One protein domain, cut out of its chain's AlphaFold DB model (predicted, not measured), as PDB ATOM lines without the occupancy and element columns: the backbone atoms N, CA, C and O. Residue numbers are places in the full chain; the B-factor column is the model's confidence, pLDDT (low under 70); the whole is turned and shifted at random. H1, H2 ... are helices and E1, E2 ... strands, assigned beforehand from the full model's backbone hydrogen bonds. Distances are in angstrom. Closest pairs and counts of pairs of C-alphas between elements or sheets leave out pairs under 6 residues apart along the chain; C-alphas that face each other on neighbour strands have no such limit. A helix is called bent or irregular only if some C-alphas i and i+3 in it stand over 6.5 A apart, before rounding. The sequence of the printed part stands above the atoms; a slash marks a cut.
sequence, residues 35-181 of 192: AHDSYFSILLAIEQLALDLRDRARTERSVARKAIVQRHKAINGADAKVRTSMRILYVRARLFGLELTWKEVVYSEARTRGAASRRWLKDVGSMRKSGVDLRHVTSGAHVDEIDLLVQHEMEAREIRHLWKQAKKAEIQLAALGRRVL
ATOM      1  N   ALA A  35      -0.680 -18.245 -26.025       71.38
ATOM      2  CA  ALA A  35      -1.338 -17.929 -24.759       71.38
ATOM      3  C   ALA A  35      -2.847 -18.238 -24.788       71.38
ATOM      4  O   ALA A  35      -3.399 -18.694 -23.784       71.38
ATOM      5  N   HIS A  36      -3.513 -18.028 -25.927       68.56
ATOM      6  CA  HIS A  36      -4.927 -18.352 -26.119       68.56
ATOM      7  C   HIS A  36      -5.183 -19.871 -26.110       68.56
ATOM      8  O   HIS A  36      -6.084 -20.334 -25.409       68.56
ATOM      9  N   ASP A  37      -4.354 -20.656 -26.797       74.50
ATOM     10  CA  ASP A  37      -4.461 -22.123 -26.821       74.50
ATOM     11  C   ASP A  37      -4.180 -22.743 -25.446       74.50
ATOM     12  O   ASP A  37      -4.894 -23.642 -24.983       74.50
ATOM     13  N   SER A  38      -3.186 -22.201 -24.735       77.44
ATOM     14  CA  SER A  38      -2.889 -22.584 -23.350       77.44
ATOM     15  C   SER A  38      -4.072 -22.289 -22.425       77.44
ATOM     16  O   SER A  38      -4.423 -23.100 -21.568       77.44
ATOM     17  N   TYR A  39      -4.734 -21.147 -22.619       81.75
ATOM     18  CA  TYR A  39      -5.912 -20.774 -21.846       81.75
ATOM     19  C   TYR A  39      -7.109 -21.701 -22.102       81.75
ATOM     20  O   TYR A  39      -7.750 -22.164 -21.154       81.75
ATOM     21  N   PHE A  40      -7.398 -22.007 -23.369       80.88
ATOM     22  CA  PHE A  40      -8.476 -22.925 -23.733       80.88
ATOM     23  C   PHE A  40      -8.251 -24.322 -23.136       80.88
ATOM     24  O   PHE A  40      -9.175 -24.918 -22.579       80.88
ATOM     25  N   SER A  41      -7.002 -24.792 -23.143       84.75
ATOM     26  CA  SER A  41      -6.603 -26.058 -22.519       84.75
ATOM     27  C   SER A  41      -6.861 -26.076 -21.007       84.75
ATOM     28  O   SER A  41      -7.355 -27.070 -20.476       84.75
ATOM     29  N   ILE A  42      -6.596 -24.966 -20.305       87.31
ATOM     30  CA  ILE A  42      -6.892 -24.832 -18.867       87.31
ATOM     31  C   ILE A  42      -8.401 -24.908 -18.612       87.31
ATOM     32  O   ILE A  42      -8.830 -25.600 -17.688       87.31
ATOM     33  N   LEU A  43      -9.219 -24.223 -19.418       87.38
ATOM     34  CA  LEU A  43     -10.674 -24.288 -19.268       87.38
ATOM     35  C   LEU A  43     -11.205 -25.704 -19.476       87.38
ATOM     36  O   LEU A  43     -11.964 -26.185 -18.637       87.38
ATOM     37  N   LEU A  44     -10.767 -26.382 -20.539       88.25
ATOM     38  CA  LEU A  44     -11.149 -27.768 -20.813       88.25
ATOM     39  C   LEU A  44     -10.759 -28.706 -19.666       88.25
ATOM     40  O   LEU A  44     -11.565 -29.538 -19.256       88.25
ATOM     41  N   ALA A  45      -9.561 -28.546 -19.099       89.56
ATOM     42  CA  ALA A  45      -9.121 -29.346 -17.959       89.56
ATOM     43  C   ALA A  45     -10.010 -29.133 -16.719       89.56
ATOM     44  O   ALA A  45     -10.360 -30.094 -16.033       89.56
ATOM     45  N   ILE A  46     -10.428 -27.891 -16.448       91.44
ATOM     46  CA  ILE A  46     -11.346 -27.582 -15.340       91.44
ATOM     47  C   ILE A  46     -12.741 -28.176 -15.596       91.44
ATOM     48  O   ILE A  46     -13.371 -28.681 -14.664       91.44
ATOM     49  N   GLU A  47     -13.237 -28.143 -16.836       90.88
ATOM     50  CA  GLU A  47     -14.513 -28.778 -17.200       90.88
ATOM     51  C   GLU A  47     -14.460 -30.295 -17.025       90.88
ATOM     52  O   GLU A  47     -15.375 -30.871 -16.429       90.88
ATOM     53  N   GLN A  48     -13.378 -30.931 -17.478       92.19
ATOM     54  CA  GLN A  48     -13.175 -32.366 -17.312       92.19
ATOM     55  C   GLN A  48     -13.142 -32.746 -15.829       92.19
ATOM     56  O   GLN A  48     -13.874 -33.640 -15.412       92.19
ATOM     57  N   LEU A  49     -12.408 -31.990 -15.009       93.69
ATOM     58  CA  LEU A  49     -12.353 -32.199 -13.561       93.69
ATOM     59  C   LEU A  49     -13.747 -32.127 -12.908       93.69
ATOM     60  O   LEU A  49     -14.054 -32.881 -11.983       93.69
ATOM     61  N   ALA A  50     -14.623 -31.246 -13.400       92.19
ATOM     62  CA  ALA A  50     -15.997 -31.137 -12.915       92.19
ATOM     63  C   ALA A  50     -16.863 -32.346 -13.304       92.19
ATOM     64  O   ALA A  50     -17.668 -32.816 -12.491       92.19
ATOM     65  N   LEU A  51     -16.713 -32.846 -14.533       92.38
ATOM     66  CA  LEU A  51     -17.397 -34.052 -15.003       92.38
ATOM     67  C   LEU A  51     -16.942 -35.284 -14.215       92.38
ATOM     68  O   LEU A  51     -17.788 -36.035 -13.725       92.38
ATOM     69  N   ASP A  52     -15.635 -35.422 -14.003       94.44
ATOM     70  CA  ASP A  52     -15.044 -36.511 -13.228       94.44
ATOM     71  C   ASP A  52     -15.534 -36.482 -11.777       94.44
ATOM     72  O   ASP A  52     -15.947 -37.511 -11.234       94.44
ATOM     73  N   LEU A  53     -15.586 -35.296 -11.153       94.69
ATOM     74  CA  LEU A  53     -16.140 -35.136  -9.809       94.69
ATOM     75  C   LEU A  53     -17.605 -35.588  -9.741       94.69
ATOM     76  O   LEU A  53     -17.988 -36.284  -8.800       94.69
ATOM     77  N   ARG A  54     -18.441 -35.222 -10.719       93.50
ATOM     78  CA  ARG A  54     -19.846 -35.664 -10.765       93.50
ATOM     79  C   ARG A  54     -19.955 -37.180 -10.828       93.50
ATOM     80  O   ARG A  54     -20.770 -37.758 -10.102       93.50
ATOM     81  N   ASP A  55     -19.181 -37.813 -11.699       93.44
ATOM     82  CA  ASP A  55     -19.287 -39.251 -11.945       93.44
ATOM     83  C   ASP A  55     -18.714 -40.063 -10.775       93.44
ATOM     84  O   ASP A  55     -19.334 -41.044 -10.338       93.44
ATOM     85  N   ARG A  56     -17.626 -39.581 -10.165       95.31
ATOM     86  CA  ARG A  56     -17.089 -40.107  -8.904       95.31
ATOM     87  C   ARG A  56     -18.093 -39.957  -7.764       95.31
ATOM     88  O   ARG A  56     -18.474 -40.962  -7.168       95.31
ATOM     89  N   ALA A  57     -18.624 -38.754  -7.537       92.94
ATOM     90  CA  ALA A  57     -19.604 -38.500  -6.480       92.94
ATOM     91  C   ALA A  57     -20.878 -39.340  -6.642       92.94
ATOM     92  O   ALA A  57     -21.484 -39.777  -5.663       92.94
ATOM     93  N   ARG A  58     -21.309 -39.604  -7.881       92.81
ATOM     94  CA  ARG A  58     -22.424 -40.519  -8.157       92.81
ATOM     95  C   ARG A  58     -22.086 -41.953  -7.749       92.81
ATOM     96  O   ARG A  58     -22.924 -42.622  -7.138       92.81
ATOM     97  N   THR A  59     -20.902 -42.424  -8.117       93.88
ATOM     98  CA  THR A  59     -20.461 -43.804  -7.884       93.88
ATOM     99  C   THR A  59     -20.233 -44.065  -6.402       93.88
ATOM    100  O   THR A  59     -20.861 -44.966  -5.842       93.88
ATOM    101  N   GLU A  60     -19.433 -43.230  -5.742       94.56
ATOM    102  CA  GLU A  60     -19.107 -43.358  -4.319       94.56
ATOM    103  C   GLU A  60     -20.365 -43.294  -3.454       94.56
ATOM    104  O   GLU A  60     -20.573 -44.144  -2.589       94.56
ATOM    105  N   ARG A  61     -21.294 -42.378  -3.753       93.19
ATOM    106  CA  ARG A  61     -22.559 -42.296  -3.010       93.19
ATOM    107  C   ARG A  61     -23.477 -43.479  -3.262       93.19
ATOM    108  O   ARG A  61     -24.162 -43.917  -2.344       93.19
ATOM    109  N   SER A  62     -23.509 -44.019  -4.479       92.50
ATOM    110  CA  SER A  62     -24.258 -45.248  -4.767       92.50
ATOM    111  C   SER A  62     -23.741 -46.415  -3.919       92.50
ATOM    112  O   SER A  62     -24.536 -47.137  -3.313       92.50
ATOM    113  N   VAL A  63     -22.417 -46.561  -3.820       93.69
ATOM    114  CA  VAL A  63     -21.762 -47.581  -2.986       93.69
ATOM    115  C   VAL A  63     -22.052 -47.344  -1.504       93.69
ATOM    116  O   VAL A  63     -22.557 -48.247  -0.834       93.69
ATOM    117  N   ALA A  64     -21.832 -46.123  -1.007       92.19
ATOM    118  CA  ALA A  64     -22.070 -45.763   0.388       92.19
ATOM    119  C   ALA A  64     -23.525 -46.020   0.801       92.19
ATOM    120  O   ALA A  64     -23.783 -46.652   1.824       92.19
ATOM    121  N   ARG A  65     -24.499 -45.627  -0.027       92.94
ATOM    122  CA  ARG A  65     -25.922 -45.871   0.253       92.94
ATOM    123  C   ARG A  65     -26.267 -47.350   0.316       92.94
ATOM    124  O   ARG A  65     -27.035 -47.741   1.189       92.94
ATOM    125  N   LYS A  66     -25.718 -48.178  -0.580       93.62
ATOM    126  CA  LYS A  66     -25.926 -49.634  -0.524       93.62
ATOM    127  C   LYS A  66     -25.410 -50.204   0.795       93.62
ATOM    128  O   LYS A  66     -26.141 -50.949   1.442       93.62
ATOM    129  N   ALA A  67     -24.212 -49.797   1.217       93.38
ATOM    130  CA  ALA A  67     -23.629 -50.227   2.485       93.38
ATOM    131  C   ALA A  67     -24.475 -49.777   3.690       93.38
ATOM    132  O   ALA A  67     -24.777 -50.586   4.563       93.38
ATOM    133  N   ILE A  68     -24.929 -48.518   3.711       92.38
ATOM    134  CA  ILE A  68     -25.809 -47.986   4.765       92.38
ATOM    135  C   ILE A  68     -27.109 -48.796   4.843       92.38
ATOM    136  O   ILE A  68     -27.497 -49.238   5.923       92.38
ATOM    137  N   VAL A  69     -27.768 -49.033   3.703       92.75
ATOM    138  CA  VAL A  69     -29.018 -49.807   3.648       92.75
ATOM    139  C   VAL A  69     -28.807 -51.234   4.144       92.75
ATOM    140  O   VAL A  69     -29.615 -51.723   4.930       92.75
ATOM    141  N   GLN A  70     -27.726 -51.895   3.723       93.50
ATOM    142  CA  GLN A  70     -27.394 -53.248   4.173       93.50
ATOM    143  C   GLN A  70     -27.164 -53.304   5.686       93.50
ATOM    144  O   GLN A  70     -27.791 -54.123   6.355       93.50
ATOM    145  N   ARG A  71     -26.338 -52.402   6.237       93.00
ATOM    146  CA  ARG A  71     -26.081 -52.330   7.686       93.00
ATOM    147  C   ARG A  71     -27.365 -52.095   8.473       93.00
ATOM    148  O   ARG A  71     -27.631 -52.793   9.444       93.00
ATOM    149  N   HIS A  72     -28.185 -51.147   8.034       92.38
ATOM    150  CA  HIS A  72     -29.408 -50.798   8.747       92.38
ATOM    151  C   HIS A  72     -30.437 -51.935   8.729       92.38
ATOM    152  O   HIS A  72     -31.078 -52.190   9.743       92.38
ATOM    153  N   LYS A  73     -30.569 -52.653   7.606       93.44
ATOM    154  CA  LYS A  73     -31.446 -53.831   7.512       93.44
ATOM    155  C   LYS A  73     -30.939 -55.021   8.323       93.44
ATOM    156  O   LYS A  73     -31.749 -55.766   8.861       93.44
ATOM    157  N   ALA A  74     -29.622 -55.196   8.428       93.44
ATOM    158  CA  ALA A  74     -29.037 -56.244   9.262       93.44
ATOM    159  C   ALA A  74     -29.336 -56.028  10.757       93.44
ATOM    160  O   ALA A  74     -29.558 -56.995  11.474       93.44
ATOM    161  N   ILE A  75     -29.377 -54.768  11.209       93.50
ATOM    162  CA  ILE A  75     -29.624 -54.414  12.616       93.50
ATOM    163  C   ILE A  75     -31.128 -54.339  12.930       93.50
ATOM    164  O   ILE A  75     -31.568 -54.852  13.951       93.50
ATOM    165  N   ASN A  76     -31.921 -53.712  12.053       92.94
ATOM    166  CA  ASN A  76     -33.319 -53.351  12.331       92.94
ATOM    167  C   ASN A  76     -34.353 -54.237  11.609       92.94
ATOM    168  O   ASN A  76     -35.550 -53.961  11.670       92.94
ATOM    169  N   GLY A  77     -33.906 -55.284  10.910       92.69
ATOM    170  CA  GLY A  77     -34.757 -56.187  10.134       92.69
ATOM    171  C   GLY A  77     -34.932 -55.779   8.664       92.69
ATOM    172  O   GLY A  77     -34.665 -54.647   8.250       92.69
ATOM    173  N   ALA A  78     -35.393 -56.730   7.844       89.19
ATOM    174  CA  ALA A  78     -35.431 -56.608   6.381       89.19
ATOM    175  C   ALA A  78     -36.309 -55.451   5.856       89.19
ATOM    176  O   ALA A  78     -36.000 -54.869   4.804       89.19
ATOM    177  N   ASP A  79     -37.354 -55.102   6.611       90.31
ATOM    178  CA  ASP A  79     -38.346 -54.071   6.278       90.31
ATOM    179  C   ASP A  79     -37.986 -52.672   6.804       90.31
ATOM    180  O   ASP A  79     -38.730 -51.708   6.595       90.31
ATOM    181  N   ALA A  80     -36.831 -52.526   7.465       87.56
ATOM    182  CA  ALA A  80     -36.390 -51.246   7.996       87.56
ATOM    183  C   ALA A  80     -36.201 -50.209   6.875       87.56
ATOM    184  O   ALA A  80     -35.489 -50.423   5.884       87.56
ATOM    185  N   LYS A  81     -36.847 -49.049   7.037       88.69
ATOM    186  CA  LYS A  81     -36.791 -47.942   6.075       88.69
ATOM    187  C   LYS A  81     -35.584 -47.058   6.355       88.69
ATOM    188  O   LYS A  81     -35.512 -46.415   7.396       88.69
ATOM    189  N   VAL A  82     -34.698 -46.940   5.371       86.06
ATOM    190  CA  VAL A  82     -33.550 -46.028   5.417       86.06
ATOM    191  C   VAL A  82     -33.824 -44.823   4.534       86.06
ATOM    192  O   VAL A  82     -34.150 -44.970   3.357       86.06
ATOM    193  N   ARG A  83     -33.668 -43.622   5.092       83.12
ATOM    194  CA  ARG A  83     -33.664 -42.385   4.308       83.12
ATOM    195  C   ARG A  83     -32.234 -42.057   3.891       83.12
ATOM    196  O   ARG A  83     -31.344 -41.988   4.731       83.12
ATOM    197  N   THR A  84     -32.036 -41.849   2.595       84.31
ATOM    198  CA  THR A  84     -30.777 -41.370   2.003       84.31
ATOM    199  C   THR A  84     -31.052 -40.114   1.193       84.31
ATOM    200  O   THR A  84     -32.167 -39.943   0.692       84.31
ATOM    201  N   SER A  85     -30.044 -39.270   0.995       85.06
ATOM    202  CA  SER A  85     -30.230 -37.999   0.294       85.06
ATOM    203  C   SER A  85     -30.683 -38.201  -1.158       85.06
ATOM    204  O   SER A  85     -30.117 -38.995  -1.903       85.06
ATOM    205  N   MET A  86     -31.670 -37.433  -1.613       85.44
ATOM    206  CA  MET A  86     -32.134 -37.436  -3.012       85.44
ATOM    207  C   MET A  86     -31.347 -36.480  -3.914       85.44
ATOM    208  O   MET A  86     -31.675 -36.289  -5.087       85.44
ATOM    209  N   ARG A  87     -30.303 -35.853  -3.372       86.81
ATOM    210  CA  ARG A  87     -29.513 -34.859  -4.092       86.81
ATOM    211  C   ARG A  87     -28.508 -35.517  -5.006       86.81
ATOM    212  O   ARG A  87     -28.015 -36.595  -4.690       86.81
ATOM    213  N   ILE A  88     -28.174 -34.857  -6.100       87.38
ATOM    214  CA  ILE A  88     -27.133 -35.239  -7.050       87.38
ATOM    215  C   ILE A  88     -26.299 -34.011  -7.388       87.38
ATOM    216  O   ILE A  88     -26.831 -32.902  -7.444       87.38
ATOM    217  N   LEU A  89     -25.003 -34.211  -7.613       87.88
ATOM    218  CA  LEU A  89     -24.163 -33.165  -8.169       87.88
ATOM    219  C   LEU A  89     -24.486 -33.052  -9.661       87.88
ATOM    220  O   LEU A  89     -24.530 -34.049 -10.380       87.88
ATOM    221  N   TYR A  90     -24.774 -31.843 -10.111       87.06
ATOM    222  CA  TYR A  90     -25.111 -31.516 -11.483       87.06
ATOM    223  C   TYR A  90     -24.022 -30.615 -12.052       87.06
ATOM    224  O   TYR A  90     -23.662 -29.609 -11.443       87.06
ATOM    225  N   VAL A  91     -23.522 -30.985 -13.230       86.50
ATOM    226  CA  VAL A  91     -22.545 -30.200 -13.988       86.50
ATOM    227  C   VAL A  91     -23.205 -29.770 -15.287       86.50
ATOM    228  O   VAL A  91     -23.794 -30.599 -15.988       86.50
ATOM    229  N   ARG A  92     -23.077 -28.493 -15.633       84.31
ATOM    230  CA  ARG A  92     -23.441 -27.960 -16.941       84.31
ATOM    231  C   ARG A  92     -22.464 -26.866 -17.347       84.31
ATOM    232  O   ARG A  92     -22.412 -25.818 -16.708       84.31
ATOM    233  N   ALA A  93     -21.758 -27.079 -18.451       73.38
ATOM    234  CA  ALA A  93     -21.061 -26.003 -19.136       73.38
ATOM    235  C   ALA A  93     -22.091 -25.067 -19.796       73.38
ATOM    236  O   ALA A  93     -23.078 -25.503 -20.400       73.38
ATOM    237  N   ARG A  94     -21.902 -23.762 -19.634       73.56
ATOM    238  CA  ARG A  94     -22.628 -22.696 -20.329       73.56
ATOM    239  C   ARG A  94     -21.602 -21.822 -21.040       73.56
ATOM    240  O   ARG A  94     -20.472 -21.716 -20.582       73.56
ATOM    241  N   LEU A  95     -22.052 -21.102 -22.070       61.00
ATOM    242  CA  LEU A  95     -21.230 -20.187 -22.878       61.00
ATOM    243  C   LEU A  95     -20.303 -19.267 -22.055       61.00
ATOM    244  O   LEU A  95     -19.193 -18.970 -22.474       61.00
ATOM    245  N   PHE A  96     -20.741 -18.846 -20.863       62.31
ATOM    246  CA  PHE A  96     -19.984 -17.947 -19.986       62.31
ATOM    247  C   PHE A  96     -19.709 -18.517 -18.589       62.31
ATOM    248  O   PHE A  96     -19.344 -17.769 -17.681       62.31
ATOM    249  N   GLY A  97     -19.894 -19.821 -18.361       70.88
ATOM    250  CA  GLY A  97     -19.644 -20.363 -17.030       70.88
ATOM    251  C   GLY A  97     -19.877 -21.853 -16.858       70.88
ATOM    252  O   GLY A  97     -20.725 -22.448 -17.510       70.88
ATOM    253  N   LEU A  98     -19.173 -22.418 -15.886       80.69
ATOM    254  CA  LEU A  98     -19.380 -23.771 -15.401       80.69
ATOM    255  C   LEU A  98     -20.392 -23.758 -14.245       80.69
ATOM    256  O   LEU A  98     -20.132 -23.220 -13.167       80.69
ATOM    257  N   GLU A  99     -21.573 -24.332 -14.468       82.25
ATOM    258  CA  GLU A  99     -22.564 -24.573 -13.422       82.25
ATOM    259  C   GLU A  99     -22.260 -25.917 -12.761       82.25
ATOM    260  O   GLU A  99     -22.509 -26.968 -13.343       82.25
ATOM    261  N   LEU A 100     -21.741 -25.871 -11.537       84.88
ATOM    262  CA  LEU A 100     -21.525 -27.041 -10.694       84.88
ATOM    263  C   LEU A 100     -22.377 -26.883  -9.435       84.88
ATOM    264  O   LEU A 100     -22.062 -26.038  -8.596       84.88
ATOM    265  N   THR A 101     -23.494 -27.603  -9.332       84.69
ATOM    266  CA  THR A 101     -24.518 -27.374  -8.293       84.69
ATOM    267  C   THR A 101     -25.184 -28.671  -7.849       84.69
ATOM    268  O   THR A 101     -25.333 -29.601  -8.634       84.69
ATOM    269  N   TRP A 102     -25.630 -28.755  -6.596       86.44
ATOM    270  CA  TRP A 102     -26.484 -29.855  -6.158       86.44
ATOM    271  C   TRP A 102     -27.934 -29.603  -6.550       86.44
ATOM    272  O   TRP A 102     -28.487 -28.525  -6.311       86.44
ATOM    273  N   LYS A 103     -28.563 -30.642  -7.100       85.94
ATOM    274  CA  LYS A 103     -29.985 -30.681  -7.449       85.94
ATOM    275  C   LYS A 103     -30.660 -31.830  -6.730       85.94
ATOM    276  O   LYS A 103     -30.080 -32.901  -6.589       85.94
ATOM    277  N   GLU A 104     -31.878 -31.616  -6.271       85.31
ATOM    278  CA  GLU A 104     -32.718 -32.649  -5.685       85.31
ATOM    279  C   GLU A 104     -33.559 -33.307  -6.775       85.31
ATOM    280  O   GLU A 104     -34.203 -32.628  -7.580       85.31
ATOM    281  N   VAL A 105     -33.539 -34.639  -6.808       82.31
ATOM    282  CA  VAL A 105     -34.404 -35.415  -7.693       82.31
ATOM    283  C   VAL A 105     -35.785 -35.501  -7.052       82.31
ATOM    284  O   VAL A 105     -35.970 -36.187  -6.049       82.31
ATOM    285  N   VAL A 106     -36.754 -34.814  -7.651       78.31
ATOM    286  CA  VAL A 106     -38.158 -34.839  -7.238       78.31
ATOM    287  C   VAL A 106     -38.930 -35.728  -8.205       78.31
ATOM    288  O   VAL A 106     -38.899 -35.533  -9.423       78.31
ATOM    289  N   TYR A 107     -39.643 -36.711  -7.669       66.12
ATOM    290  CA  TYR A 107     -40.637 -37.451  -8.433       66.12
ATOM    291  C   TYR A 107     -41.949 -36.681  -8.338       66.12
ATOM    292  O   TYR A 107     -42.448 -36.467  -7.235       66.12
ATOM    293  N   SER A 108     -42.501 -36.230  -9.468       57.91
ATOM    294  CA  SER A 108     -43.860 -35.691  -9.444       57.91
ATOM    295  C   SER A 108     -44.795 -36.813  -9.004       57.91
ATOM    296  O   SER A 108     -44.798 -37.871  -9.642       57.91
ATOM    297  N   GLU A 109     -45.585 -36.592  -7.957       52.66
ATOM    298  CA  GLU A 109     -46.707 -37.460  -7.603       52.66
ATOM    299  C   GLU A 109     -47.770 -37.369  -8.708       52.66
ATOM    300  O   GLU A 109     -48.815 -36.745  -8.557       52.66
ATOM    301  N   ALA A 110     -47.522 -37.996  -9.858       46.38
ATOM    302  CA  ALA A 110     -48.574 -38.318 -10.806       46.38
ATOM    303  C   ALA A 110     -49.354 -39.503 -10.221       46.38
ATOM    304  O   ALA A 110     -49.273 -40.638 -10.680       46.38
ATOM    305  N   ARG A 111     -50.110 -39.218  -9.156       41.81
ATOM    306  CA  ARG A 111     -51.130 -40.092  -8.561       41.81
ATOM    307  C   ARG A 111     -52.396 -40.144  -9.432       41.81
ATOM    308  O   ARG A 111     -53.456 -40.560  -8.980       41.81
ATOM    309  N   THR A 112     -52.289 -39.727 -10.690       42.62
ATOM    310  CA  THR A 112     -53.298 -39.849 -11.733       42.62
ATOM    311  C   THR A 112     -52.899 -40.993 -12.662       42.62
ATOM    312  O   THR A 112     -52.001 -40.876 -13.491       42.62
ATOM    313  N   ARG A 113     -53.554 -42.138 -12.433       40.75
ATOM    314  CA  ARG A 113     -53.717 -43.310 -13.313       40.75
ATOM    315  C   ARG A 113     -52.978 -43.208 -14.667       40.75
ATOM    316  O   ARG A 113     -53.491 -42.609 -15.603       40.75
ATOM    317  N   GLY A 114     -51.809 -43.847 -14.777       47.88
ATOM    318  CA  GLY A 114     -51.205 -44.209 -16.070       47.88
ATOM    319  C   GLY A 114     -50.059 -43.337 -16.599       47.88
ATOM    320  O   GLY A 114     -49.473 -43.695 -17.617       47.88
ATOM    321  N   ALA A 115     -49.674 -42.243 -15.936       46.19
ATOM    322  CA  ALA A 115     -48.540 -41.429 -16.384       46.19
ATOM    323  C   ALA A 115     -47.218 -41.881 -15.736       46.19
ATOM    324  O   ALA A 115     -47.065 -41.840 -14.515       46.19
ATOM    325  N   ALA A 116     -46.239 -42.278 -16.559       50.25
ATOM    326  CA  ALA A 116     -44.875 -42.562 -16.115       50.25
ATOM    327  C   ALA A 116     -44.329 -41.386 -15.287       50.25
ATOM    328  O   ALA A 116     -44.365 -40.238 -15.737       50.25
ATOM    329  N   SER A 117     -43.832 -41.662 -14.076       54.97
ATOM    330  CA  SER A 117     -43.308 -40.643 -13.163       54.97
ATOM    331  C   SER A 117     -42.207 -39.834 -13.856       54.97
ATOM    332  O   SER A 117     -41.083 -40.320 -14.029       54.97
ATOM    333  N   ARG A 118     -42.503 -38.601 -14.276       55.91
ATOM    334  CA  ARG A 118     -41.476 -37.704 -14.811       55.91
ATOM    335  C   ARG A 118     -40.562 -37.303 -13.652       55.91
ATOM    336  O   ARG A 118     -41.037 -36.895 -12.593       55.91
ATOM    337  N   ARG A 119     -39.250 -37.477 -13.827       62.38
ATOM    338  CA  ARG A 119     -38.242 -37.004 -12.868       62.38
ATOM    339  C   ARG A 119     -38.002 -35.520 -13.115       62.38
ATOM    340  O   ARG A 119     -37.732 -35.134 -14.249       62.38
ATOM    341  N   TRP A 120     -38.065 -34.720 -12.059       73.44
ATOM    342  CA  TRP A 120     -37.767 -33.291 -12.091       73.44
ATOM    343  C   TRP A 120     -36.513 -33.033 -11.259       73.44
ATOM    344  O   TRP A 120     -36.308 -33.664 -10.221       73.44
ATOM    345  N   LEU A 121     -35.662 -32.117 -11.717       77.81
ATOM    346  CA  LEU A 121     -34.518 -31.642 -10.943       77.81
ATOM    347  C   LEU A 121     -34.873 -30.286 -10.344       77.81
ATOM    348  O   LEU A 121     -35.141 -29.337 -11.082       77.81
ATOM    349  N   LYS A 122     -34.872 -30.202  -9.016       77.12
ATOM    350  CA  LYS A 122     -35.079 -28.958  -8.278       77.12
ATOM    351  C   LYS A 122     -33.737 -28.455  -7.758       77.12
ATOM    352  O   LYS A 122     -32.994 -29.213  -7.140       77.12
ATOM    353  N   ASP A 123     -33.425 -27.183  -7.990       73.75
ATOM    354  CA  ASP A 123     -32.234 -26.570  -7.397       73.75
ATOM    355  C   ASP A 123     -32.387 -26.519  -5.869       73.75
ATOM    356  O   ASP A 123     -33.424 -26.099  -5.348       73.75
ATOM    357  N   VAL A 124     -31.346 -26.916  -5.135       70.31
ATOM    358  CA  VAL A 124     -31.360 -27.022  -3.660       70.31
ATOM    359  C   VAL A 124     -31.103 -25.651  -2.997       70.31
ATOM    360  O   VAL A 124     -30.416 -25.525  -1.991       70.31
ATOM    361  N   GLY A 125     -31.651 -24.583  -3.582       57.56
ATOM    362  CA  GLY A 125     -31.284 -23.196  -3.286       57.56
ATOM    363  C   GLY A 125     -30.142 -22.711  -4.182       57.56
ATOM    364  O   GLY A 125     -29.306 -23.490  -4.640       57.56
ATOM    365  N   SER A 126     -30.133 -21.415  -4.508       48.97
ATOM    366  CA  SER A 126     -29.221 -20.843  -5.502       48.97
ATOM    367  C   SER A 126     -27.756 -20.975  -5.067       48.97
ATOM    368  O   SER A 126     -27.217 -20.109  -4.379       48.97
ATOM    369  N   MET A 127     -27.077 -22.014  -5.547       52.53
ATOM    370  CA  MET A 127     -25.647 -22.277  -5.326       52.53
ATOM    371  C   MET A 127     -24.706 -21.298  -6.042       52.53
ATOM    372  O   MET A 127     -23.554 -21.605  -6.331       52.53
ATOM    373  N   ARG A 128     -25.205 -20.106  -6.374       50.50
ATOM    374  CA  ARG A 128     -24.475 -19.076  -7.120       50.50
ATOM    375  C   ARG A 128     -23.577 -18.223  -6.227       50.50
ATOM    376  O   ARG A 128     -22.695 -17.546  -6.743       50.50
ATOM    377  N   LYS A 129     -23.797 -18.231  -4.908       50.69
ATOM    378  CA  LYS A 129     -22.979 -17.495  -3.937       50.69
ATOM    379  C   LYS A 129     -22.142 -18.485  -3.132       50.69
ATOM    380  O   LYS A 129     -22.653 -19.513  -2.701       50.69
ATOM    381  N   SER A 130     -20.872 -18.153  -2.923       48.75
ATOM    382  CA  SER A 130     -19.834 -18.917  -2.212       48.75
ATOM    383  C   SER A 130     -20.097 -19.133  -0.708       48.75
ATOM    384  O   SER A 130     -19.161 -19.222   0.074       48.75
ATOM    385  N   GLY A 131     -21.361 -19.202  -0.293       49.53
ATOM    386  CA  GLY A 131     -21.794 -19.295   1.099       49.53
ATOM    387  C   GLY A 131     -23.013 -20.194   1.283       49.53
ATOM    388  O   GLY A 131     -23.800 -19.953   2.190       49.53
ATOM    389  N   VAL A 132     -23.212 -21.196   0.414       60.84
ATOM    390  CA  VAL A 132     -24.244 -22.215   0.661       60.84
ATOM    391  C   VAL A 132     -23.941 -22.873   2.001       60.84
ATOM    392  O   VAL A 132     -22.865 -23.443   2.196       60.84
ATOM    393  N   ASP A 133     -24.894 -22.789   2.921       68.56
ATOM    394  CA  ASP A 133     -24.825 -23.518   4.176       68.56
ATOM    395  C   ASP A 133     -24.833 -25.019   3.852       68.56
ATOM    396  O   ASP A 133     -25.768 -25.500   3.199       68.56
ATOM    397  N   LEU A 134     -23.789 -25.747   4.274       76.81
ATOM    398  CA  LEU A 134     -23.614 -27.187   4.035       76.81
ATOM    399  C   LEU A 134     -24.858 -27.988   4.446       76.81
ATOM    400  O   LEU A 134     -25.142 -29.026   3.847       76.81
ATOM    401  N   ARG A 135     -25.658 -27.453   5.378       78.25
ATOM    402  CA  ARG A 135     -26.978 -27.975   5.761       78.25
ATOM    403  C   ARG A 135     -27.903 -28.239   4.572       78.25
ATOM    404  O   ARG A 135     -28.655 -29.211   4.590       78.25
ATOM    405  N   HIS A 136     -27.847 -27.424   3.519       79.38
ATOM    406  CA  HIS A 136     -28.653 -27.633   2.314       79.38
ATOM    407  C   HIS A 136     -28.166 -28.814   1.485       79.38
ATOM    408  O   HIS A 136     -28.974 -29.424   0.809       79.38
ATOM    409  N   VAL A 137     -26.880 -29.159   1.518       82.19
ATOM    410  CA  VAL A 137     -26.347 -30.326   0.799       82.19
ATOM    411  C   VAL A 137     -26.619 -31.604   1.590       82.19
ATOM    412  O   VAL A 137     -27.000 -32.622   1.008       82.19
ATOM    413  N   THR A 138     -26.535 -31.534   2.918       85.56
ATOM    414  CA  THR A 138     -26.626 -32.688   3.825       85.56
ATOM    415  C   THR A 138     -28.038 -32.977   4.341       85.56
ATOM    416  O   THR A 138     -28.303 -34.073   4.819       85.56
ATOM    417  N   SER A 139     -28.992 -32.053   4.212       84.62
ATOM    418  CA  SER A 139     -30.383 -32.249   4.654       84.62
ATOM    419  C   SER A 139     -31.027 -33.543   4.104       84.62
ATOM    420  O   SER A 139     -31.005 -33.813   2.905       84.62
ATOM    421  N   GLY A 140     -31.592 -34.378   4.974       83.62
ATOM    422  CA  GLY A 140     -32.178 -35.663   4.569       83.62
ATOM    423  C   GLY A 140     -31.162 -36.733   4.140       83.62
ATOM    424  O   GLY A 140     -31.575 -37.803   3.693       83.62
ATOM    425  N   ALA A 141     -29.858 -36.472   4.270       86.94
ATOM    426  CA  ALA A 141     -28.833 -37.502   4.193       86.94
ATOM    427  C   ALA A 141     -28.824 -38.345   5.473       86.94
ATOM    428  O   ALA A 141     -29.169 -37.870   6.557       86.94
ATOM    429  N   HIS A 142     -28.404 -39.599   5.337       90.56
ATOM    430  CA  HIS A 142     -28.050 -40.420   6.490       90.56
ATOM    431  C   HIS A 142     -26.764 -39.873   7.128       90.56
ATOM    432  O   HIS A 142     -25.933 -39.335   6.401       90.56
ATOM    433  N   VAL A 143     -26.570 -40.038   8.443       89.12
ATOM    434  CA  VAL A 143     -25.376 -39.526   9.152       89.12
ATOM    435  C   VAL A 143     -24.074 -40.000   8.495       89.12
ATOM    436  O   VAL A 143     -23.244 -39.178   8.134       89.12
ATOM    437  N   ASP A 144     -23.984 -41.290   8.166       87.50
ATOM    438  CA  ASP A 144     -22.849 -41.880   7.435       87.50
ATOM    439  C   ASP A 144     -22.646 -41.360   5.990       87.50
ATOM    440  O   ASP A 144     -21.627 -41.654   5.372       87.50
ATOM    441  N   GLU A 145     -23.617 -40.654   5.395       89.31
ATOM    442  CA  GLU A 145     -23.499 -40.049   4.051       89.31
ATOM    443  C   GLU A 145     -23.048 -38.574   4.130       89.31
ATOM    444  O   GLU A 145     -22.659 -37.996   3.113       89.31
ATOM    445  N   ILE A 146     -23.106 -37.947   5.314       90.06
ATOM    446  CA  ILE A 146     -22.843 -36.511   5.491       90.06
ATOM    447  C   ILE A 146     -21.406 -36.162   5.117       90.06
ATOM    448  O   ILE A 146     -21.210 -35.238   4.329       90.06
ATOM    449  N   ASP A 147     -20.424 -36.905   5.622       90.25
ATOM    450  CA  ASP A 147     -19.009 -36.584   5.405       90.25
ATOM    451  C   ASP A 147     -18.642 -36.644   3.920       90.25
ATOM    452  O   ASP A 147     -18.023 -35.724   3.387       90.25
ATOM    453  N   LEU A 148     -19.139 -37.665   3.216       91.44
ATOM    454  CA  LEU A 148     -18.946 -37.824   1.775       91.44
ATOM    455  C   LEU A 148     -19.576 -36.666   0.980       91.44
ATOM    456  O   LEU A 148     -18.993 -36.144   0.030       91.44
ATOM    457  N   LEU A 149     -20.774 -36.230   1.378       89.56
ATOM    458  CA  LEU A 149     -21.446 -35.079   0.772       89.56
ATOM    459  C   LEU A 149     -20.687 -33.769   1.001       89.56
ATOM    460  O   LEU A 149     -20.596 -32.948   0.085       89.56
ATOM    461  N   VAL A 150     -20.157 -33.569   2.208       88.69
ATOM    462  CA  VAL A 150     -19.357 -32.390   2.557       88.69
ATOM    463  C   VAL A 150     -18.057 -32.381   1.760       88.69
ATOM    464  O   VAL A 150     -17.738 -31.354   1.165       88.69
ATOM    465  N   GLN A 151     -17.358 -33.514   1.671       90.81
ATOM    466  CA  GLN A 151     -16.127 -33.641   0.892       90.81
ATOM    467  C   GLN A 151     -16.344 -33.249  -0.576       90.81
ATOM    468  O   GLN A 151     -15.670 -32.353  -1.080       90.81
ATOM    469  N   HIS A 152     -17.328 -33.848  -1.253       91.25
ATOM    470  CA  HIS A 152     -17.609 -33.523  -2.656       91.25
ATOM    471  C   HIS A 152     -18.044 -32.072  -2.866       91.25
ATOM    472  O   HIS A 152     -17.754 -31.483  -3.905       91.25
ATOM    473  N   GLU A 153     -18.751 -31.476  -1.903       89.25
ATOM    474  CA  GLU A 153     -19.097 -30.057  -1.977       89.25
ATOM    475  C   GLU A 153     -17.863 -29.159  -1.834       89.25
ATOM    476  O   GLU A 153     -17.782 -28.143  -2.525       89.25
ATOM    477  N   MET A 154     -16.892 -29.520  -0.993       87.50
ATOM    478  CA  MET A 154     -15.627 -28.785  -0.884       87.50
ATOM    479  C   MET A 154     -14.821 -28.866  -2.184       87.50
ATOM    480  O   MET A 154     -14.458 -27.825  -2.730       87.50
ATOM    481  N   GLU A 155     -14.674 -30.060  -2.756       90.06
ATOM    482  CA  GLU A 155     -14.039 -30.257  -4.069       90.06
ATOM    483  C   GLU A 155     -14.769 -29.441  -5.161       90.06
ATOM    484  O   GLU A 155     -14.153 -28.738  -5.964       90.06
ATOM    485  N   ALA A 156     -16.108 -29.418  -5.146       88.50
ATOM    486  CA  ALA A 156     -16.889 -28.600  -6.073       88.50
ATOM    487  C   ALA A 156     -16.657 -27.086  -5.883       88.50
ATOM    488  O   ALA A 156     -16.700 -26.322  -6.854       88.50
ATOM    489  N   ARG A 157     -16.425 -26.608  -4.650       85.88
ATOM    490  CA  ARG A 157     -16.065 -25.199  -4.381       85.88
ATOM    491  C   ARG A 157     -14.713 -24.850  -4.975       85.88
ATOM    492  O   ARG A 157     -14.605 -23.783  -5.579       85.88
ATOM    493  N   GLU A 158     -13.734 -25.731  -4.837       88.06
ATOM    494  CA  GLU A 158     -12.395 -25.541  -5.391       88.06
ATOM    495  C   GLU A 158     -12.437 -25.462  -6.918       88.06
ATOM    496  O   GLU A 158     -11.938 -24.496  -7.490       88.06
ATOM    497  N   ILE A 159     -13.158 -26.369  -7.584       89.25
ATOM    498  CA  ILE A 159     -13.336 -26.330  -9.046       89.25
ATOM    499  C   ILE A 159     -13.996 -25.018  -9.493       89.25
ATOM    500  O   ILE A 159     -13.534 -24.368 -10.434       89.25
ATOM    501  N   ARG A 160     -15.050 -24.567  -8.797       86.69
ATOM    502  CA  ARG A 160     -15.688 -23.265  -9.083       86.69
ATOM    503  C   ARG A 160     -14.718 -22.097  -8.885       86.69
ATOM    504  O   ARG A 160     -14.787 -21.112  -9.623       86.69
ATOM    505  N   HIS A 161     -13.829 -22.186  -7.897       86.25
ATOM    506  CA  HIS A 161     -12.797 -21.184  -7.660       86.25
ATOM    507  C   HIS A 161     -11.768 -21.154  -8.795       86.25
ATOM    508  O   HIS A 161     -11.515 -20.078  -9.337       86.25
ATOM    509  N   LEU A 162     -11.255 -22.317  -9.206       88.12
ATOM    510  CA  LEU A 162     -10.328 -22.461 -10.334       88.12
ATOM    511  C   LEU A 162     -10.929 -21.895 -11.621       88.12
ATOM    512  O   LEU A 162     -10.298 -21.073 -12.282       88.12
ATOM    513  N   TRP A 163     -12.187 -22.228 -11.926       87.88
ATOM    514  CA  TRP A 163     -12.899 -21.664 -13.076       87.88
ATOM    515  C   TRP A 163     -12.946 -20.132 -13.031       87.88
ATOM    516  O   TRP A 163     -12.677 -19.455 -14.023       87.88
ATOM    517  N   LYS A 164     -13.267 -19.554 -11.864       85.94
ATOM    518  CA  LYS A 164     -13.317 -18.095 -11.685       85.94
ATOM    519  C   LYS A 164     -11.940 -17.452 -11.868       85.94
ATOM    520  O   LYS A 164     -11.858 -16.368 -12.445       85.94
ATOM    521  N   GLN A 165     -10.880 -18.086 -11.368       86.75
ATOM    522  CA  GLN A 165      -9.509 -17.613 -11.551       86.75
ATOM    523  C   GLN A 165      -9.094 -17.664 -13.024       86.75
ATOM    524  O   GLN A 165      -8.624 -16.652 -13.542       86.75
ATOM    525  N   ALA A 166      -9.357 -18.779 -13.713       86.31
ATOM    526  CA  ALA A 166      -9.103 -18.924 -15.144       86.31
ATOM    527  C   ALA A 166      -9.839 -17.836 -15.943       86.31
ATOM    528  O   ALA A 166      -9.208 -17.065 -16.664       86.31
ATOM    529  N   LYS A 167     -11.146 -17.651 -15.708       84.62
ATOM    530  CA  LYS A 167     -11.924 -16.575 -16.350       84.62
ATOM    531  C   LYS A 167     -11.364 -15.176 -16.080       84.62
ATOM    532  O   LYS A 167     -11.411 -14.313 -16.953       84.62
ATOM    533  N   LYS A 168     -10.833 -14.915 -14.884       86.12
ATOM    534  CA  LYS A 168     -10.188 -13.628 -14.583       86.12
ATOM    535  C   LYS A 168      -8.901 -13.447 -15.392       86.12
ATOM    536  O   LYS A 168      -8.677 -12.352 -15.906       86.12
ATOM    537  N   ALA A 169      -8.091 -14.497 -15.517       84.06
ATOM    538  CA  ALA A 169      -6.870 -14.481 -16.316       84.06
ATOM    539  C   ALA A 169      -7.167 -14.235 -17.807       84.06
ATOM    540  O   ALA A 169      -6.504 -13.404 -18.418       84.06
ATOM    541  N   GLU A 170      -8.222 -14.843 -18.360       84.06
ATOM    542  CA  GLU A 170      -8.702 -14.593 -19.734       84.06
ATOM    543  C   GLU A 170      -8.961 -13.117 -20.002       84.06
ATOM    544  O   GLU A 170      -8.469 -12.541 -20.969       84.06
ATOM    545  N   ILE A 171      -9.732 -12.488 -19.112       83.69
ATOM    546  CA  ILE A 171     -10.120 -11.087 -19.247       83.69
ATOM    547  C   ILE A 171      -8.875 -10.196 -19.192       83.69
ATOM    548  O   ILE A 171      -8.767  -9.235 -19.958       83.69
ATOM    549  N   GLN A 172      -7.926 -10.518 -18.309       84.06
ATOM    550  CA  GLN A 172      -6.661  -9.795 -18.188       84.06
ATOM    551  C   GLN A 172      -5.774  -9.972 -19.428       84.06
ATOM    552  O   GLN A 172      -5.225  -8.978 -19.909       84.06
ATOM    553  N   LEU A 173      -5.683 -11.187 -19.974       81.12
ATOM    554  CA  LEU A 173      -4.932 -11.490 -21.192       81.12
ATOM    555  C   LEU A 173      -5.535 -10.770 -22.403       81.12
ATOM    556  O   LEU A 173      -4.821 -10.074 -23.121       81.12
ATOM    557  N   ALA A 174      -6.857 -10.823 -22.570       78.88
ATOM    558  CA  ALA A 174      -7.557 -10.105 -23.634       78.88
ATOM    559  C   ALA A 174      -7.370  -8.580 -23.520       78.88
ATOM    560  O   ALA A 174      -7.196  -7.883 -24.520       78.88
ATOM    561  N   ALA A 175      -7.378  -8.037 -22.298       78.94
ATOM    562  CA  ALA A 175      -7.106  -6.621 -22.061       78.94
ATOM    563  C   ALA A 175      -5.641  -6.238 -22.338       78.94
ATOM    564  O   ALA A 175      -5.376  -5.118 -22.779       78.94
ATOM    565  N   LEU A 176      -4.685  -7.130 -22.073       78.06
ATOM    566  CA  LEU A 176      -3.285  -6.934 -22.448       78.06
ATOM    567  C   LEU A 176      -3.124  -6.957 -23.970       78.06
ATOM    568  O   LEU A 176      -2.571  -6.003 -24.507       78.06
ATOM    569  N   GLY A 177      -3.688  -7.957 -24.653       75.69
ATOM    570  CA  GLY A 177      -3.665  -8.062 -26.114       75.69
ATOM    571  C   GLY A 177      -4.191  -6.794 -26.791       75.69
ATOM    572  O   GLY A 177      -3.497  -6.203 -27.610       75.69
ATOM    573  N   ARG A 178      -5.347  -6.274 -26.349       76.19
ATOM    574  CA  ARG A 178      -5.885  -4.992 -26.850       76.19
ATOM    575  C   ARG A 178      -4.950  -3.800 -26.622       76.19
ATOM    576  O   ARG A 178      -4.833  -2.942 -27.489       76.19
ATOM    577  N   ARG A 179      -4.300  -3.716 -25.454       79.00
ATOM    578  CA  ARG A 179      -3.343  -2.631 -25.157       79.00
ATOM    579  C   ARG A 179      -2.103  -2.709 -26.035       79.00
ATOM    580  O   ARG A 179      -1.573  -1.669 -26.407       79.00
ATOM    581  N   VAL A 180      -1.640  -3.918 -26.319       77.25
ATOM    582  CA  VAL A 180      -0.474  -4.151 -27.161       77.25
ATOM    583  C   VAL A 180      -0.783  -3.821 -28.620       77.25
ATOM    584  O   VAL A 180      -0.040  -3.042 -29.202       77.25
ATOM    585  N   LEU A 181      -1.907  -4.301 -29.167       73.94
ATOM    586  CA  LEU A 181      -2.355  -3.951 -30.522       73.94
ATOM    587  C   LEU A 181      -2.439  -2.433 -30.704       73.94
ATOM    588  O   LEU A 181      -1.800  -1.883 -31.589       73.94
TER     589      LEU A 181
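AT A GLANCE: This is residues 35 to 181 of the 192 residues of an uncharacterized protein of Lysobacter oculi (UniProt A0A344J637). Two long helices, H1 and H3, run side by side in opposite ways, and a strongly twisted sheet of three strands packs on them along one side, chiefly with E1 and the first part of E2. E2 bends, and the rest of it turns away from the helices with E3 as a hairpin arm, while the short helix H2 sits by H3; residues 175 to 181 of H3 stick out. The printed part has 147 residues, with three named helices and three named strands in the order H1 E1 E2 E3 H2 H3; the sheet's order is E1 E2 E3, antiparallel, and the class is mixed, helices and strands. The whole is loose, with a radius of gyration of the C-alphas of 19.8 A, and only just elongated, spanning 73 by 37 by 25 A.

IN THESE COORDINATES: In the sheet, E2 takes residues 97 to 107, 28.4 A long, E1 residues 87 to 94, 21.4 A, and E3 residues 119 to 123. H1 takes residues 35 to 76, 60.4 A long, from C-alpha 35 at (-1.338, -17.929, -24.759). H3 takes residues 143 to 181, 58.0 A long, ending with C-alpha 181 at (-2.355, -3.951, -30.522). H3 is irregular, but only just: C-alphas 144 and 147 are 6.8 A apart. H2 is residues 135 to 138.

HOW THE PARTS SIT: The sheet is a meander, each strand the antiparallel neighbour of the one before. In the hairpin E1 and E2, N 90 and O 101 are 2.7 A apart, within hydrogen-bond range. E2 bends by 55 degrees at residue 102. In the hairpin E2 and E3, N 104 and O 122 are 2.8 A apart, within hydrogen-bond range. H3 is on the sheet at a height of 8.8 A, over E1 and E2, along the strands at 1 degree to E2 on the local plane; with the sheet it makes two layers, a helix on one face of a sheet. The closest C-alphas of E2 and H3, Leu 100 and Ala 156, are 6.7 A apart. H1 only grazes the sheet, with residues 43 to 61. H1 and H3 touch, closest at the C-alphas of Ile 46 and Trp 163, 6.5 A, at a shallow tilt of 7 degrees, opposite ways. H2 only grazes the sheet and touches H3's residues 146 to 153 alone, closest at the C-alphas of Thr 138 and Ile 146, 5.6 A. H1 and H2 are apart. In H1 every O i to N i+4 pair is within hydrogen-bond range, in H3 33 of 35; H2 is too short for such a pair.

THE WHOLE: The C-alphas farthest apart, of Gly 77 and Leu 181, are 73.7 A apart. The printed part has no cut. The links E2 to E3 and E3 to H2 are long. The mean pLDDT of the printed part is 80.7; residue 36 and residues 95 to 96, 107 to 119 and 125 to 133 are under 70.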